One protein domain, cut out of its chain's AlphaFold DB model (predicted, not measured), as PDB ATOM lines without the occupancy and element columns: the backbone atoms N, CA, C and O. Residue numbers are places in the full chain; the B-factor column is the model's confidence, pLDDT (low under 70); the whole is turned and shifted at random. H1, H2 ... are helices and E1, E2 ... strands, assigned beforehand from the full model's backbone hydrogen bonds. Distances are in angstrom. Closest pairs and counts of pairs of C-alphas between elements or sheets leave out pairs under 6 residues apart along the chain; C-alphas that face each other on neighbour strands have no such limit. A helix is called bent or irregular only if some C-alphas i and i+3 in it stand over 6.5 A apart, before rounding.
ATOM      1  N   GLY A 159      96.646 124.202  89.692       65.62
ATOM      2  CA  GLY A 159      97.161 122.844  89.953       65.62
ATOM      3  C   GLY A 159      98.688 122.737  90.100       65.62
ATOM      4  O   GLY A 159      99.224 122.818  91.204       65.62
ATOM      5  N   SER A 160      99.406 122.532  88.991       67.88
ATOM      6  CA  SER A 160     100.881 122.415  88.992       67.88
ATOM      7  C   SER A 160     101.571 123.684  89.510       67.88
ATOM      8  O   SER A 160     102.637 123.628  90.117       67.88
ATOM      9  N   THR A 161     100.915 124.831  89.336       69.75
ATOM     10  CA  THR A 161     101.317 126.142  89.853       69.75
ATOM     11  C   THR A 161     101.512 126.160  91.357       69.75
ATOM     12  O   THR A 161     102.610 126.441  91.834       69.75
ATOM     13  N   ASN A 162     100.453 125.851  92.113       71.94
ATOM     14  CA  ASN A 162     100.508 125.926  93.567       71.94
ATOM     15  C   ASN A 162     101.481 124.883  94.108       71.94
ATOM     16  O   ASN A 162     102.160 125.144  95.096       71.94
ATOM     17  N   TYR A 163     101.598 123.736  93.436       80.00
ATOM     18  CA  TYR A 163     102.545 122.697  93.813       80.00
ATOM     19  C   TYR A 163     104.000 123.175  93.714       80.00
ATOM     20  O   TYR A 163     104.726 123.110  94.703       80.00
ATOM     21  N   LYS A 164     104.416 123.740  92.572       83.62
ATOM     22  CA  LYS A 164     105.788 124.247  92.377       83.62
ATOM     23  C   LYS A 164     106.140 125.378  93.336       83.62
ATOM     24  O   LYS A 164     107.229 125.383  93.898       83.62
ATOM     25  N   TYR A 165     105.215 126.305  93.567       82.69
ATOM     26  CA  TYR A 165     105.430 127.361  94.552       82.69
ATOM     27  C   TYR A 165     105.515 126.833  95.981       82.69
ATOM     28  O   TYR A 165     106.337 127.327  96.747       82.69
ATOM     29  N   THR A 166     104.708 125.825  96.328       82.44
ATOM     30  CA  THR A 166     104.788 125.154  97.631       82.44
ATOM     31  C   THR A 166     106.141 124.475  97.798       82.44
ATOM     32  O   THR A 166     106.752 124.623  98.849       82.44
ATOM     33  N   LEU A 167     106.646 123.789  96.767       86.00
ATOM     34  CA  LEU A 167     107.984 123.195  96.782       86.00
ATOM     35  C   LEU A 167     109.087 124.251  96.905       86.00
ATOM     36  O   LEU A 167     109.995 124.081  97.703       86.00
ATOM     37  N   ALA A 168     108.994 125.370  96.188       87.69
ATOM     38  CA  ALA A 168     109.956 126.458  96.355       87.69
ATOM     39  C   ALA A 168     109.897 127.017  97.787       87.69
ATOM     40  O   ALA A 168     110.928 127.283  98.395       87.69
ATOM     41  N   HIS A 169     108.697 127.112  98.374       85.69
ATOM     42  CA  HIS A 169     108.514 127.607  99.737       85.69
ATOM     43  C   HIS A 169     109.233 126.753 100.785       85.69
ATOM     44  O   HIS A 169     109.719 127.294 101.779       85.69
ATOM     45  N   THR A 170     109.323 125.432 100.582       85.69
ATOM     46  CA  THR A 170     110.002 124.539 101.538       85.69
ATOM     47  C   THR A 170     111.509 124.782 101.610       85.69
ATOM     48  O   THR A 170     112.131 124.396 102.599       85.69
ATOM     49  N   GLN A 171     112.091 125.468 100.621       85.00
ATOM     50  CA  GLN A 171     113.494 125.888 100.618       85.00
ATOM     51  C   GLN A 171     113.738 127.174 101.433       85.00
ATOM     52  O   GLN A 171     114.887 127.540 101.677       85.00
ATOM     53  N   GLY A 172     112.668 127.833 101.888       84.69
ATOM     54  CA  GLY A 172     112.695 129.081 102.646       84.69
ATOM     55  C   GLY A 172     112.124 130.259 101.845       84.69
ATOM     56  O   GLY A 172     112.318 130.335 100.631       84.69
ATOM     57  N   PRO A 173     111.422 131.210 102.491       79.94
ATOM     58  CA  PRO A 173     110.759 132.318 101.798       79.94
ATOM     59  C   PRO A 173     111.725 133.242 101.041       79.94
ATOM     60  O   PRO A 173     111.317 133.846 100.057       79.94
ATOM     61  N   GLN A 174     112.998 133.309 101.441       83.62
ATOM     62  CA  GLN A 174     114.025 134.143 100.799       83.62
ATOM     63  C   GLN A 174     114.290 133.743  99.344       83.62
ATOM     64  O   GLN A 174     114.837 134.529  98.575       83.62
ATOM     65  N   VAL A 175     113.889 132.533  98.938       86.50
ATOM     66  CA  VAL A 175     114.016 132.082  97.551       86.50
ATOM     67  C   VAL A 175     113.323 133.047  96.587       86.50
ATOM     68  O   VAL A 175     113.863 133.353  95.524       86.50
ATOM     69  N   TYR A 176     112.170 133.602  96.977       84.44
ATOM     70  CA  TYR A 176     111.391 134.477  96.104       84.44
ATOM     71  C   TYR A 176     112.047 135.843  95.894       84.44
ATOM     72  O   TYR A 176     111.773 136.459  94.873       84.44
ATOM     73  N   ASP A 177     112.945 136.289  96.781       82.25
ATOM     74  CA  ASP A 177     113.687 137.548  96.601       82.25
ATOM     75  C   ASP A 177     114.628 137.499  95.388       82.25
ATOM     76  O   ASP A 177     115.026 138.531  94.851       82.25
ATOM     77  N   THR A 178     114.992 136.289  94.953       81.62
ATOM     78  CA  THR A 178     115.915 136.063  93.833       81.62
ATOM     79  C   THR A 178     115.211 135.704  92.527       81.62
ATOM     80  O   THR A 178     115.838 135.725  91.470       81.62
ATOM     81  N   LEU A 179     113.910 135.396  92.574       86.44
ATOM     82  CA  LEU A 179     113.165 134.946  91.405       86.44
ATOM     83  C   LEU A 179     112.656 136.126  90.575       86.44
ATOM     84  O   LEU A 179     111.899 136.970  91.049       86.44
ATOM     85  N   GLY A 180     113.011 136.140  89.290       87.56
ATOM     86  CA  GLY A 180     112.424 137.050  88.309       87.56
ATOM     87  C   GLY A 180     110.973 136.672  88.018       87.56
ATOM     88  O   GLY A 180     110.716 135.832  87.157       87.56
ATOM     89  N   MET A 181     110.032 137.270  88.746       89.56
ATOM     90  CA  MET A 181     108.603 137.012  88.582       89.56
ATOM     91  C   MET A 181     107.949 138.053  87.675       89.56
ATOM     92  O   MET A 181     108.297 139.231  87.706       89.56
ATOM     93  N   TYR A 182     106.966 137.621  86.894       90.94
ATOM     94  CA  TYR A 182     106.264 138.428  85.907       90.94
ATOM     95  C   TYR A 182     104.761 138.462  86.171       90.94
ATOM     96  O   TYR A 182     104.152 137.461  86.555       90.94
ATOM     97  N   GLY A 183     104.169 139.619  85.908       88.19
ATOM     98  CA  GLY A 183     102.739 139.880  85.951       88.19
ATOM     99  C   GLY A 183     102.266 140.655  84.728       88.19
ATOM    100  O   GLY A 183     103.071 141.146  83.936       88.19
ATOM    101  N   PHE A 184     100.956 140.801  84.570       86.25
ATOM    102  CA  PHE A 184     100.390 141.674  83.548       86.25
ATOM    103  C   PHE A 184     100.786 143.142  83.773       86.25
ATOM    104  O   PHE A 184     100.938 143.612  84.905       86.25
ATOM    105  N   LYS A 185     100.939 143.889  82.671       83.06
ATOM    106  CA  LYS A 185     101.210 145.338  82.711       83.06
ATOM    107  C   LYS A 185     100.001 146.166  83.134       83.06
ATOM    108  O   LYS A 185     100.172 147.289  83.592       83.06
ATOM    109  N   HIS A 186      98.804 145.628  82.946       75.38
ATOM    110  CA  HIS A 186      97.547 146.299  83.227       75.38
ATOM    111  C   HIS A 186      96.579 145.344  83.917       75.38
ATOM    112  O   HIS A 186      96.689 144.121  83.805       75.38
ATOM    113  N   THR A 187      95.621 145.919  84.634       72.56
ATOM    114  CA  THR A 187      94.563 145.162  85.294       72.56
ATOM    115  C   THR A 187      93.504 144.770  84.270       72.56
ATOM    116  O   THR A 187      92.847 145.616  83.664       72.56
ATOM    117  N   TYR A 188      93.338 143.465  84.061       66.81
ATOM    118  CA  TYR A 188      92.265 142.941  83.228       66.81
ATOM    119  C   TYR A 188      90.969 142.882  84.039       66.81
ATOM    120  O   TYR A 188      90.880 142.191  85.050       66.81
ATOM    121  N   VAL A 189      89.946 143.596  83.572       62.34
ATOM    122  CA  VAL A 189      88.567 143.482  84.064       62.34
ATOM    123  C   VAL A 189      87.747 142.704  83.037       62.34
ATOM    124  O   VAL A 189      88.067 142.724  81.856       62.34
ATOM    125  N   ASP A 190      86.676 142.016  83.441       56.19
ATOM    126  CA  ASP A 190      85.989 140.965  82.651       56.19
ATOM    127  C   ASP A 190      85.614 141.317  81.195       56.19
ATOM    128  O   ASP A 190      85.381 140.429  80.375       56.19
ATOM    129  N   ARG A 191      85.546 142.606  80.842       53.91
ATOM    130  CA  ARG A 191      85.233 143.089  79.487       53.91
ATOM    131  C   ARG A 191      86.466 143.382  78.618       53.91
ATOM    132  O   ARG A 191      86.297 143.560  77.411       53.91
ATOM    133  N   THR A 192      87.673 143.393  79.185       60.56
ATOM    134  CA  THR A 192      88.950 143.676  78.500       60.56
ATOM    135  C   THR A 192      89.790 142.427  78.227       60.56
ATOM    136  O   THR A 192      90.873 142.549  77.676       60.56
ATOM    137  N   ILE A 193      89.306 141.225  78.571       70.50
ATOM    138  CA  ILE A 193      89.971 139.963  78.209       70.50
ATOM    139  C   ILE A 193      89.847 139.754  76.694       70.50
ATOM    140  O   ILE A 193      88.809 139.303  76.201       70.50
ATOM    141  N   ASP A 194      90.883 140.131  75.961       73.69
ATOM    142  CA  ASP A 194      91.003 140.029  74.509       73.69
ATOM    143  C   ASP A 194      91.932 138.873  74.099       73.69
ATOM    144  O   ASP A 194      92.269 137.993  74.897       73.69
ATOM    145  N   GLU A 195      92.288 138.809  72.820       78.94
ATOM    146  CA  GLU A 195      93.195 137.790  72.301       78.94
ATOM    147  C   GLU A 195      94.632 137.957  72.827       78.94
ATOM    148  O   GLU A 195      95.323 136.956  73.027       78.94
ATOM    149  N   ASP A 196      95.065 139.189  73.114       83.75
ATOM    150  CA  ASP A 196      96.395 139.474  73.666       83.75
ATOM    151  C   ASP A 196      96.531 138.945  75.095       83.75
ATOM    152  O   ASP A 196      97.577 138.391  75.447       83.75
ATOM    153  N   TYR A 197      95.467 139.039  75.903       83.19
ATOM    154  CA  TYR A 197      95.429 138.450  77.247       83.19
ATOM    155  C   TYR A 197      95.860 136.984  77.241       83.19
ATOM    156  O   TYR A 197      96.611 136.544  78.109       83.19
ATOM    157  N   VAL A 198      95.393 136.210  76.260       83.00
ATOM    158  CA  VAL A 198      95.653 134.771  76.178       83.00
ATOM    159  C   VAL A 198      97.142 134.492  76.006       83.00
ATOM    160  O   VAL A 198      97.701 133.658  76.724       83.00
ATOM    161  N   LEU A 199      97.788 135.180  75.066       89.62
ATOM    162  CA  LEU A 199      99.203 134.966  74.771       89.62
ATOM    163  C   LEU A 199     100.090 135.544  75.876       89.62
ATOM    164  O   LEU A 199     101.038 134.878  76.293       89.62
ATOM    165  N   GLN A 200      99.715 136.688  76.456       89.12
ATOM    166  CA  GLN A 200     100.360 137.219  77.660       89.12
ATOM    167  C   GLN A 200     100.255 136.252  78.839       89.12
ATOM    168  O   GLN A 200     101.230 136.044  79.557       89.12
ATOM    169  N   PHE A 201      99.098 135.623  79.040       86.44
ATOM    170  CA  PHE A 201      98.895 134.654  80.109       86.44
ATOM    171  C   PHE A 201      99.776 133.415  79.916       86.44
ATOM    172  O   PHE A 201     100.395 132.950  80.874       86.44
ATOM    173  N   MET A 202      99.868 132.892  78.685       88.94
ATOM    174  CA  MET A 202     100.759 131.772  78.358       88.94
ATOM    175  C   MET A 202     102.228 132.140  78.582       88.94
ATOM    176  O   MET A 202     102.948 131.387  79.241       88.94
ATOM    177  N   LEU A 203     102.657 133.305  78.084       92.94
ATOM    178  CA  LEU A 203     104.010 133.829  78.269       92.94
ATOM    179  C   LEU A 203     104.343 133.981  79.756       92.94
ATOM    180  O   LEU A 203     105.368 133.470  80.203       92.94
ATOM    181  N   LYS A 204     103.445 134.594  80.536       90.81
ATOM    182  CA  LYS A 204     103.590 134.772  81.986       90.81
ATOM    183  C   LYS A 204     103.760 133.431  82.689       90.81
ATOM    184  O   LYS A 204     104.712 133.247  83.443       90.81
ATOM    185  N   GLY A 205     102.866 132.478  82.419       88.75
ATOM    186  CA  GLY A 205     102.923 131.149  83.025       88.75
ATOM    187  C   GLY A 205     104.214 130.398  82.691       88.75
ATOM    188  O   GLY A 205     104.781 129.730  83.560       88.75
ATOM    189  N   MET A 206     104.712 130.537  81.461       91.19
ATOM    190  CA  MET A 206     105.948 129.894  81.023       91.19
ATOM    191  C   MET A 206     107.197 130.551  81.622       91.19
ATOM    192  O   MET A 206     108.029 129.836  82.180       91.19
ATOM    193  N   ALA A 207     107.299 131.882  81.575       93.25
ATOM    194  CA  ALA A 207     108.412 132.635  82.153       93.25
ATOM    195  C   ALA A 207     108.533 132.375  83.662       93.25
ATOM    196  O   ALA A 207     109.583 131.959  84.139       93.25
ATOM    197  N   ASN A 208     107.426 132.485  84.400       91.19
ATOM    198  CA  ASN A 208     107.409 132.229  85.840       91.19
ATOM    199  C   ASN A 208     107.708 130.759  86.188       91.19
ATOM    200  O   ASN A 208     108.319 130.480  87.219       91.19
ATOM    201  N   THR A 209     107.309 129.803  85.335       88.81
ATOM    202  CA  THR A 209     107.700 128.393  85.516       88.81
ATOM    203  C   THR A 209     109.210 128.230  85.366       88.81
ATOM    204  O   THR A 209     109.813 127.505  86.151       88.81
ATOM    205  N   LEU A 210     109.816 128.892  84.377       90.88
ATOM    206  CA  LEU A 210     111.260 128.845  84.151       90.88
ATOM    207  C   LEU A 210     112.041 129.487  85.293       90.88
ATOM    208  O   LEU A 210     113.021 128.889  85.724       90.88
ATOM    209  N   SER A 211     111.574 130.614  85.836       91.38
ATOM    210  CA  SER A 211     112.175 131.224  87.028       91.38
ATOM    211  C   SER A 211     112.169 130.245  88.206       91.38
ATOM    212  O   SER A 211     113.197 130.017  88.833       91.38
ATOM    213  N   LEU A 212     111.046 129.566  88.475       88.56
ATOM    214  CA  LEU A 212     110.980 128.564  89.549       88.56
ATOM    215  C   LEU A 212     111.906 127.362  89.323       88.56
ATOM    216  O   LEU A 212     112.411 126.786  90.283       88.56
ATOM    217  N   MET A 213     112.150 126.973  88.072       87.31
ATOM    218  CA  MET A 213     113.080 125.882  87.758       87.31
ATOM    219  C   MET A 213     114.540 126.210  88.103       87.31
ATOM    220  O   MET A 213     115.362 125.299  88.115       87.31
ATOM    221  N   GLU A 214     114.876 127.469  88.387       87.75
ATOM    222  CA  GLU A 214     116.217 127.865  88.837       87.75
ATOM    223  C   GLU A 214     116.504 127.446  90.278       87.75
ATOM    224  O   GLU A 214     117.662 127.263  90.649       87.75
ATOM    225  N   VAL A 215     115.450 127.289  91.081       88.94
ATOM    226  CA  VAL A 215     115.553 127.004  92.517       88.94
ATOM    227  C   VAL A 215     115.068 125.598  92.857       88.94
ATOM    228  O   VAL A 215     115.552 124.982  93.800       88.94
ATOM    229  N   LEU A 216     114.157 125.033  92.062       87.88
ATOM    230  CA  LEU A 216     113.675 123.666  92.250       87.88
ATOM    231  C   LEU A 216     114.693 122.632  91.752       87.88
ATOM    232  O   LEU A 216     115.221 122.741  90.644       87.88
ATOM    233  N   SER A 217     114.922 121.579  92.541       85.25
ATOM    234  CA  SER A 217     115.770 120.467  92.106       85.25
ATOM    235  C   SER A 217     115.097 119.644  90.991       85.25
ATOM    236  O   SER A 217     113.865 119.626  90.867       85.25
ATOM    237  N   PRO A 218     115.866 118.901  90.172       81.38
ATOM    238  CA  PRO A 218     115.292 117.946  89.224       81.38
ATOM    239  C   PRO A 218     114.367 116.913  89.889       81.38
ATOM    240  O   PRO A 218     113.370 116.503  89.287       81.38
ATOM    241  N   GLU A 219     114.667 116.495  91.122       83.81
ATOM    242  CA  GLU A 219     113.824 115.609  91.925       83.81
ATOM    243  C   GLU A 219     112.479 116.253  92.284       83.81
ATOM    244  O   GLU A 219     111.436 115.622  92.084       83.81
ATOM    245  N   ASP A 220     112.490 117.513  92.730       84.88
ATOM    246  CA  ASP A 220     111.279 118.285  93.036       84.88
ATOM    247  C   ASP A 220     110.388 118.388  91.796       84.88
ATOM    248  O   ASP A 220     109.197 118.072  91.833       84.88
ATOM    249  N   MET A 221     110.984 118.716  90.649       78.56
ATOM    250  CA  MET A 221     110.269 118.810  89.376       78.56
ATOM    251  C   MET A 221     109.692 117.464  88.920       78.56
ATOM    252  O   MET A 221     108.615 117.418  88.325       78.56
ATOM    253  N   LYS A 222     110.370 116.349  89.212       77.94
ATOM    254  CA  LYS A 222     109.881 114.996  88.904       77.94
ATOM    255  C   LYS A 222     108.725 114.567  89.813       77.94
ATOM    256  O   LYS A 222     107.935 113.709  89.412       77.94
ATOM    257  N   SER A 223     108.639 115.128  91.019       80.25
ATOM    258  CA  SER A 223     107.576 114.832  91.983       80.25
ATOM    259  C   SER A 223     106.230 115.474  91.625       80.25
ATOM    260  O   SER A 223     105.194 115.009  92.101       80.25
ATOM    261  N   ASP A 224     106.216 116.459  90.715       78.00
ATOM    262  CA  ASP A 224     104.987 117.083  90.222       78.00
ATOM    263  C   ASP A 224     104.143 116.092  89.408       78.00
ATOM    264  O   ASP A 224     104.368 115.802  88.229       78.00
ATOM    265  N   THR A 225     103.124 115.555  90.072       76.12
ATOM    266  CA  THR A 225     102.171 114.623  89.474       76.12
ATOM    267  C   THR A 225     101.057 115.292  88.674       76.12
ATOM    268  O   THR A 225     100.309 114.570  88.010       76.12
ATOM    269  N   LEU A 226     100.934 116.622  88.758       75.69
ATOM    270  CA  LEU A 226      99.857 117.426  88.169       75.69
ATOM    271  C   LEU A 226     100.220 117.973  86.782       75.69
ATOM    272  O   LEU A 226      99.404 118.618  86.122       75.69
ATOM    273  N   GLU A 227     101.445 117.720  86.335       77.31
ATOM    274  CA  GLU A 227     101.957 118.146  85.044       77.31
ATOM    275  C   GLU A 227     101.235 117.411  83.900       77.31
ATOM    276  O   GLU A 227     101.209 116.179  83.830       77.31
ATOM    277  N   GLN A 228     100.612 118.170  82.996       76.25
ATOM    278  CA  GLN A 228      99.736 117.610  81.962       76.25
ATOM    279  C   GLN A 228     100.480 116.719  80.957       76.25
ATOM    280  O   GLN A 228      99.893 115.771  80.431       76.25
ATOM    281  N   SER A 229     101.776 116.961  80.716       81.25
ATOM    282  CA  SER A 229     102.567 116.116  79.821       81.25
ATOM    283  C   SER A 229     103.046 114.815  80.467       81.25
ATOM    284  O   SER A 229     103.608 113.977  79.766       81.25
ATOM    285  N   ARG A 230     102.757 114.558  81.754       82.31
ATOM    286  CA  ARG A 230     103.176 113.341  82.472       82.31
ATOM    287  C   ARG A 230     102.821 112.042  81.747       82.31
ATOM    288  O   ARG A 230     103.554 111.060  81.865       82.31
ATOM    289  N   TRP A 231     101.709 112.033  81.018       82.25
ATOM    290  CA  TRP A 231     101.229 110.870  80.272       82.25
ATOM    291  C   TRP A 231     102.056 110.563  79.015       82.25
ATOM    292  O   TRP A 231     101.972 109.455  78.490       82.25
ATOM    293  N   PHE A 232     102.891 111.500  78.556       88.25
ATOM    294  CA  PHE A 232     103.782 111.293  77.422       88.25
ATOM    295  C   PHE A 232     104.992 110.412  77.792       88.25
ATOM    296  O   PHE A 232     105.506 110.472  78.921       88.25
ATOM    297  N   PRO A 233     105.523 109.627  76.830       89.25
ATOM    298  CA  PRO A 233     106.744 108.855  77.013       89.25
ATOM    299  C   PRO A 233     107.892 109.721  77.533       89.25
ATOM    300  O   PRO A 233     108.042 110.880  77.146       89.25
ATOM    301  N   PHE A 234     108.738 109.143  78.390       87.69
ATOM    302  CA  PHE A 234     109.830 109.866  79.048       87.69
ATOM    303  C   PHE A 234     110.719 110.644  78.064       87.69
ATOM    304  O   PHE A 234     110.962 111.828  78.275       87.69
ATOM    305  N   PHE A 235     111.135 110.021  76.956       89.75
ATOM    306  CA  PHE A 235     111.967 110.687  75.950       89.75
ATOM    307  C   PHE A 235     111.276 111.885  75.295       89.75
ATOM    308  O   PHE A 235     111.944 112.869  74.984       89.75
ATOM    309  N   ARG A 236     109.944 111.851  75.136       91.88
ATOM    310  CA  ARG A 236     109.200 113.009  74.630       91.88
ATOM    311  C   ARG A 236     109.193 114.147  75.647       91.88
ATOM    312  O   ARG A 236     109.461 115.288  75.281       91.88
ATOM    313  N   ARG A 237     108.963 113.843  76.924       89.56
ATOM    314  CA  ARG A 237     109.037 114.848  77.997       89.56
ATOM    315  C   ARG A 237     110.427 115.477  78.098       89.56
ATOM    316  O   ARG A 237     110.539 116.694  78.195       89.56
ATOM    317  N   LEU A 238     111.483 114.667  77.994       89.88
ATOM    318  CA  LEU A 238     112.862 115.158  77.984       89.88
ATOM    319  C   LEU A 238     113.130 116.073  76.781       89.88
ATOM    320  O   LEU A 238     113.694 117.150  76.947       89.88
ATOM    321  N   TYR A 239     112.689 115.676  75.583       93.31
ATOM    322  CA  TYR A 239     112.801 116.508  74.386       93.31
ATOM    323  C   TYR A 239     112.090 117.860  74.558       93.31
ATOM    324  O   TYR A 239     112.688 118.900  74.280       93.31
ATOM    325  N   ALA A 240     110.855 117.856  75.070       92.00
ATOM    326  CA  ALA A 240     110.093 119.070  75.349       92.00
ATOM    327  C   ALA A 240     110.825 119.986  76.344       92.00
ATOM    328  O   ALA A 240     110.985 121.177  76.083       92.00
ATOM    329  N   ALA A 241     111.344 119.424  77.440       89.69
ATOM    330  CA  ALA A 241     112.103 120.172  78.440       89.69
ATOM    331  C   ALA A 241     113.382 120.795  77.856       89.69
ATOM    332  O   ALA A 241     113.675 121.959  78.128       89.69
ATOM    333  N   VAL A 242     114.132 120.064  77.024       93.00
ATOM    334  CA  VAL A 242     115.319 120.603  76.335       93.00
ATOM    335  C   VAL A 242     114.927 121.725  75.376       93.00
ATOM    336  O   VAL A 242     115.601 122.751  75.332       93.00
ATOM    337  N   LYS A 243     113.836 121.556  74.619       95.12
ATOM    338  CA  LYS A 243     113.344 122.568  73.679       95.12
ATOM    339  C   LYS A 243     112.965 123.868  74.394       95.12
ATOM    340  O   LYS A 243     113.391 124.930  73.956       95.12
ATOM    341  N   ILE A 244     112.228 123.778  75.500       93.75
ATOM    342  CA  ILE A 244     111.836 124.942  76.308       93.75
ATOM    343  C   ILE A 244     113.071 125.608  76.926       93.75
ATOM    344  O   ILE A 244     113.225 126.817  76.804       93.75
ATOM    345  N   ASN A 245     113.995 124.836  77.512       92.50
ATOM    346  CA  ASN A 245     115.225 125.396  78.084       92.50
ATOM    347  C   ASN A 245     116.094 126.112  77.041       92.50
ATOM    348  O   ASN A 245     116.694 127.135  77.349       92.50
ATOM    349  N   ARG A 246     116.150 125.618  75.798       96.12
ATOM    350  CA  ARG A 246     116.860 126.304  74.703       96.12
ATOM    351  C   ARG A 246     116.223 127.633  74.305       96.12
ATOM    352  O   ARG A 246     116.926 128.488  73.787       96.12
ATOM    353  N   ALA A 247     114.921 127.790  74.524       97.00
ATOM    354  CA  ALA A 247     114.190 129.025  74.256       97.00
ATOM    355  C   ALA A 247     114.119 129.957  75.479       97.00
ATOM    356  O   ALA A 247     113.457 130.986  75.408       97.00
ATOM    357  N   ARG A 248     114.771 129.609  76.600       95.88
ATOM    358  CA  ARG A 248     114.652 130.321  77.882       95.88
ATOM    359  C   ARG A 248     114.936 131.816  77.762       95.88
ATOM    360  O   ARG A 248     114.103 132.612  78.181       95.88
ATOM    361  N   ASP A 249     116.065 132.182  77.163       96.81
ATOM    362  CA  ASP A 249     116.466 133.587  77.047       96.81
ATOM    363  C   ASP A 249     115.471 134.376  76.189       96.81
ATOM    364  O   ASP A 249     115.055 135.465  76.569       96.81
ATOM    365  N   GLN A 250     114.998 133.775  75.092       97.38
ATOM    366  CA  GLN A 250     113.981 134.374  74.229       97.38
ATOM    367  C   GLN A 250     112.644 134.555  74.966       97.38
ATOM    368  O   GLN A 250     112.000 135.589  74.826       97.38
ATOM    369  N   ILE A 251     112.225 133.582  75.785       96.56
ATOM    370  CA  ILE A 251     111.007 133.694  76.603       96.56
ATOM    371  C   ILE A 251     111.134 134.850  77.600       96.56
ATOM    372  O   ILE A 251     110.188 135.620  77.752       96.56
ATOM    373  N   PHE A 252     112.280 134.992  78.271       96.38
ATOM    374  CA  PHE A 252     112.494 136.095  79.208       96.38
ATOM    375  C   PHE A 252     112.580 137.453  78.516       96.38
ATOM    376  O   PHE A 252     111.988 138.406  79.015       96.38
ATOM    377  N   GLU A 253     113.221 137.543  77.350       96.19
ATOM    378  CA  GLU A 253     113.236 138.765  76.541       96.19
ATOM    379  C   GLU A 253     111.809 139.187  76.158       96.19
ATOM    380  O   GLU A 253     111.413 140.332  76.374       96.19
ATOM    381  N   MET A 254     110.987 138.244  75.688       96.25
ATOM    382  CA  MET A 254     109.576 138.508  75.395       96.25
ATOM    383  C   MET A 254     108.792 138.919  76.647       96.25
ATOM    384  O   MET A 254     107.959 139.826  76.587       96.25
ATOM    385  N   ALA A 255     109.046 138.277  77.790       95.44
ATOM    386  CA  ALA A 255     108.407 138.627  79.054       95.44
ATOM    387  C   ALA A 255     108.791 140.045  79.507       95.44
ATOM    388  O   ALA A 255     107.917 140.805  79.909       95.44
ATOM    389  N   ASP A 256     110.057 140.444  79.377       95.19
ATOM    390  CA  ASP A 256     110.511 141.804  79.691       95.19
ATOM    391  C   ASP A 256     109.871 142.856  78.758       95.19
ATOM    392  O   ASP A 256     109.554 143.966  79.197       95.19
ATOM    393  N   VAL A 257     109.603 142.512  77.490       94.50
ATOM    394  CA  VAL A 257     108.928 143.410  76.535       94.50
ATOM    395  C   VAL A 257     107.427 143.520  76.798       94.50
ATOM    396  O   VAL A 257     106.892 144.629  76.772       94.50
ATOM    397  N   HIS A 258     106.723 142.413  77.041       92.50
ATOM    398  CA  HIS A 258     105.254 142.389  77.038       92.50
ATOM    399  C   HIS A 258     104.616 142.327  78.428       92.50
ATOM    400  O   HIS A 258     103.468 142.736  78.589       92.50
ATOM    401  N   LEU A 259     105.354 141.891  79.445       92.19
ATOM    402  CA  LEU A 259     104.887 141.765  80.823       92.19
ATOM    403  C   LEU A 259     105.587 142.783  81.732       92.19
ATOM    404  O   LEU A 259     106.413 143.589  81.303       92.19
ATOM    405  N   ARG A 260     105.198 142.796  83.002       90.50
ATOM    406  CA  ARG A 260     105.797 143.621  84.051       90.50
ATOM    407  C   ARG A 260     106.572 142.717  84.997       90.50
ATOM    408  O   ARG A 260     106.014 141.728  85.467       90.50
ATOM    409  N   ARG A 261     107.817 143.067  85.327       91.31
ATOM    410  CA  ARG A 261     108.517 142.411  86.440       91.31
ATOM    411  C   ARG A 261     107.867 142.785  87.767       91.31
ATOM    412  O   ARG A 261     107.539 143.948  87.986       91.31
ATOM    413  N   LEU A 262     107.693 141.789  88.622       88.31
ATOM    414  CA  LEU A 262     107.145 141.927  89.959       88.31
ATOM    415  C   LEU A 262     108.291 142.042  90.955       88.31
ATOM    416  O   LEU A 262     109.185 141.198  90.965       88.31
ATOM    417  N   THR A 263     108.243 143.058  91.806       84.12
ATOM    418  CA  THR A 263     109.192 143.254  92.905       84.12
ATOM    419  C   THR A 263     108.505 143.098  94.264       84.12
ATOM    420  O   THR A 263     107.292 143.317  94.363       84.12
TER     421      THR A 263
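Overview. This is residues 159 to 263 of the 270 residues of the protein "Hypothetical protein" of Lotharella oceanica (UniProt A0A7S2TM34). The longest helix, H3, runs through the middle, with H7 crossing it and the short strand E1, which is paired with E2, packed on it. From the far end of H3, where H1 meets it, the chain swings out through H4, H5 and H6 in a wide loop with few contacts and comes back into H7. The printed part has 105 residues with seven named helices and two named strands, in the order H1 H2 E1 H3 H4 H5 H6 H7 E2; the class is mostly helix and the sheet E1 - E2 is antiparallel. The whole is compact, with a radius of gyration of the C-alphas of 14.7 A and spans of 39 by 32 by 26 A.

Arrangement. H1, residues 159 to 170, only just touches H3, residues 195 to 212, with 3 pairs of C-alphas within 8 A; its residues 164 to 168 meet residue 212 alone, closest at the C-alphas of Ala 168 and Leu 212, 7.2 A apart. The two run the same way at a shallow tilt of 31 degrees. H2, residues 173 to 178, is close to H1 but not clearly touching, the closest C-alphas being those of Ala 168 and Val 175, 7.0 A apart. The closest C-alphas of E1, residues 181 to 183, and H3 are those of Met 181 and Asn 208, 5.6 A apart. E1 is the antiparallel neighbour of E2, residues 260 to 262, with N 183 and O 260 within hydrogen-bond range at 2.8 A. H4, residues 218 to 223, is close to H1 but not clearly touching, with the C-alphas of Leu 167 and Asp 220 closest at 7.0 A. H5, residues 228 to 231, is close to H6, residues 234 to 246, but not clearly touching: the C-alphas of Ser 229 and Arg 237 are closest at 6.8 A. H6 is apart from H3, but only just, the closest C-alphas being 8.0 A apart, and H6 and H7, residues 248 to 258, meet only through their link. H7 touches H3 at a steep tilt of 46 degrees, opposite ways, with the C-alphas of Ala 207 and Phe 252 closest at 6.1 A. Every O i to N i+4 pair is within hydrogen-bond range in H1, H4, H6 and H7; H3 has 13 of 14, H2 has 0 of 2 but 3 of 3 O i to N i+3 pairs, and H5 is too short for an O i to N i+4 pair.

Along the chain. H1 begins at C-alpha 159 (97.161, 122.844, 89.953) and is 17.4 A long from first to last C-alpha. H3 spans 26.4 A, from C-alpha 195 (93.195, 137.790, 72.301) on, H6 18.4 A and H7 15.3 A. H5 is irregular, with C-alphas 228 and 231 7.1 A apart. E2 ends at C-alpha 262 (107.145, 141.927, 89.959).

Size, cuts and confidence. The C-alphas farthest apart, those of Arg 191 and Phe 235, are 42.2 A apart. Residues 189 to 195 stand free, as do residues 231 to 236, of which 234 to 236 belong to H6. The link from E1 to H3, 11 residues, is long; the other links are tight, and the printed part has no cut. The mean pLDDT of the printed part is 85.1, with residues 159 to 161 and 188 to 192 under 70.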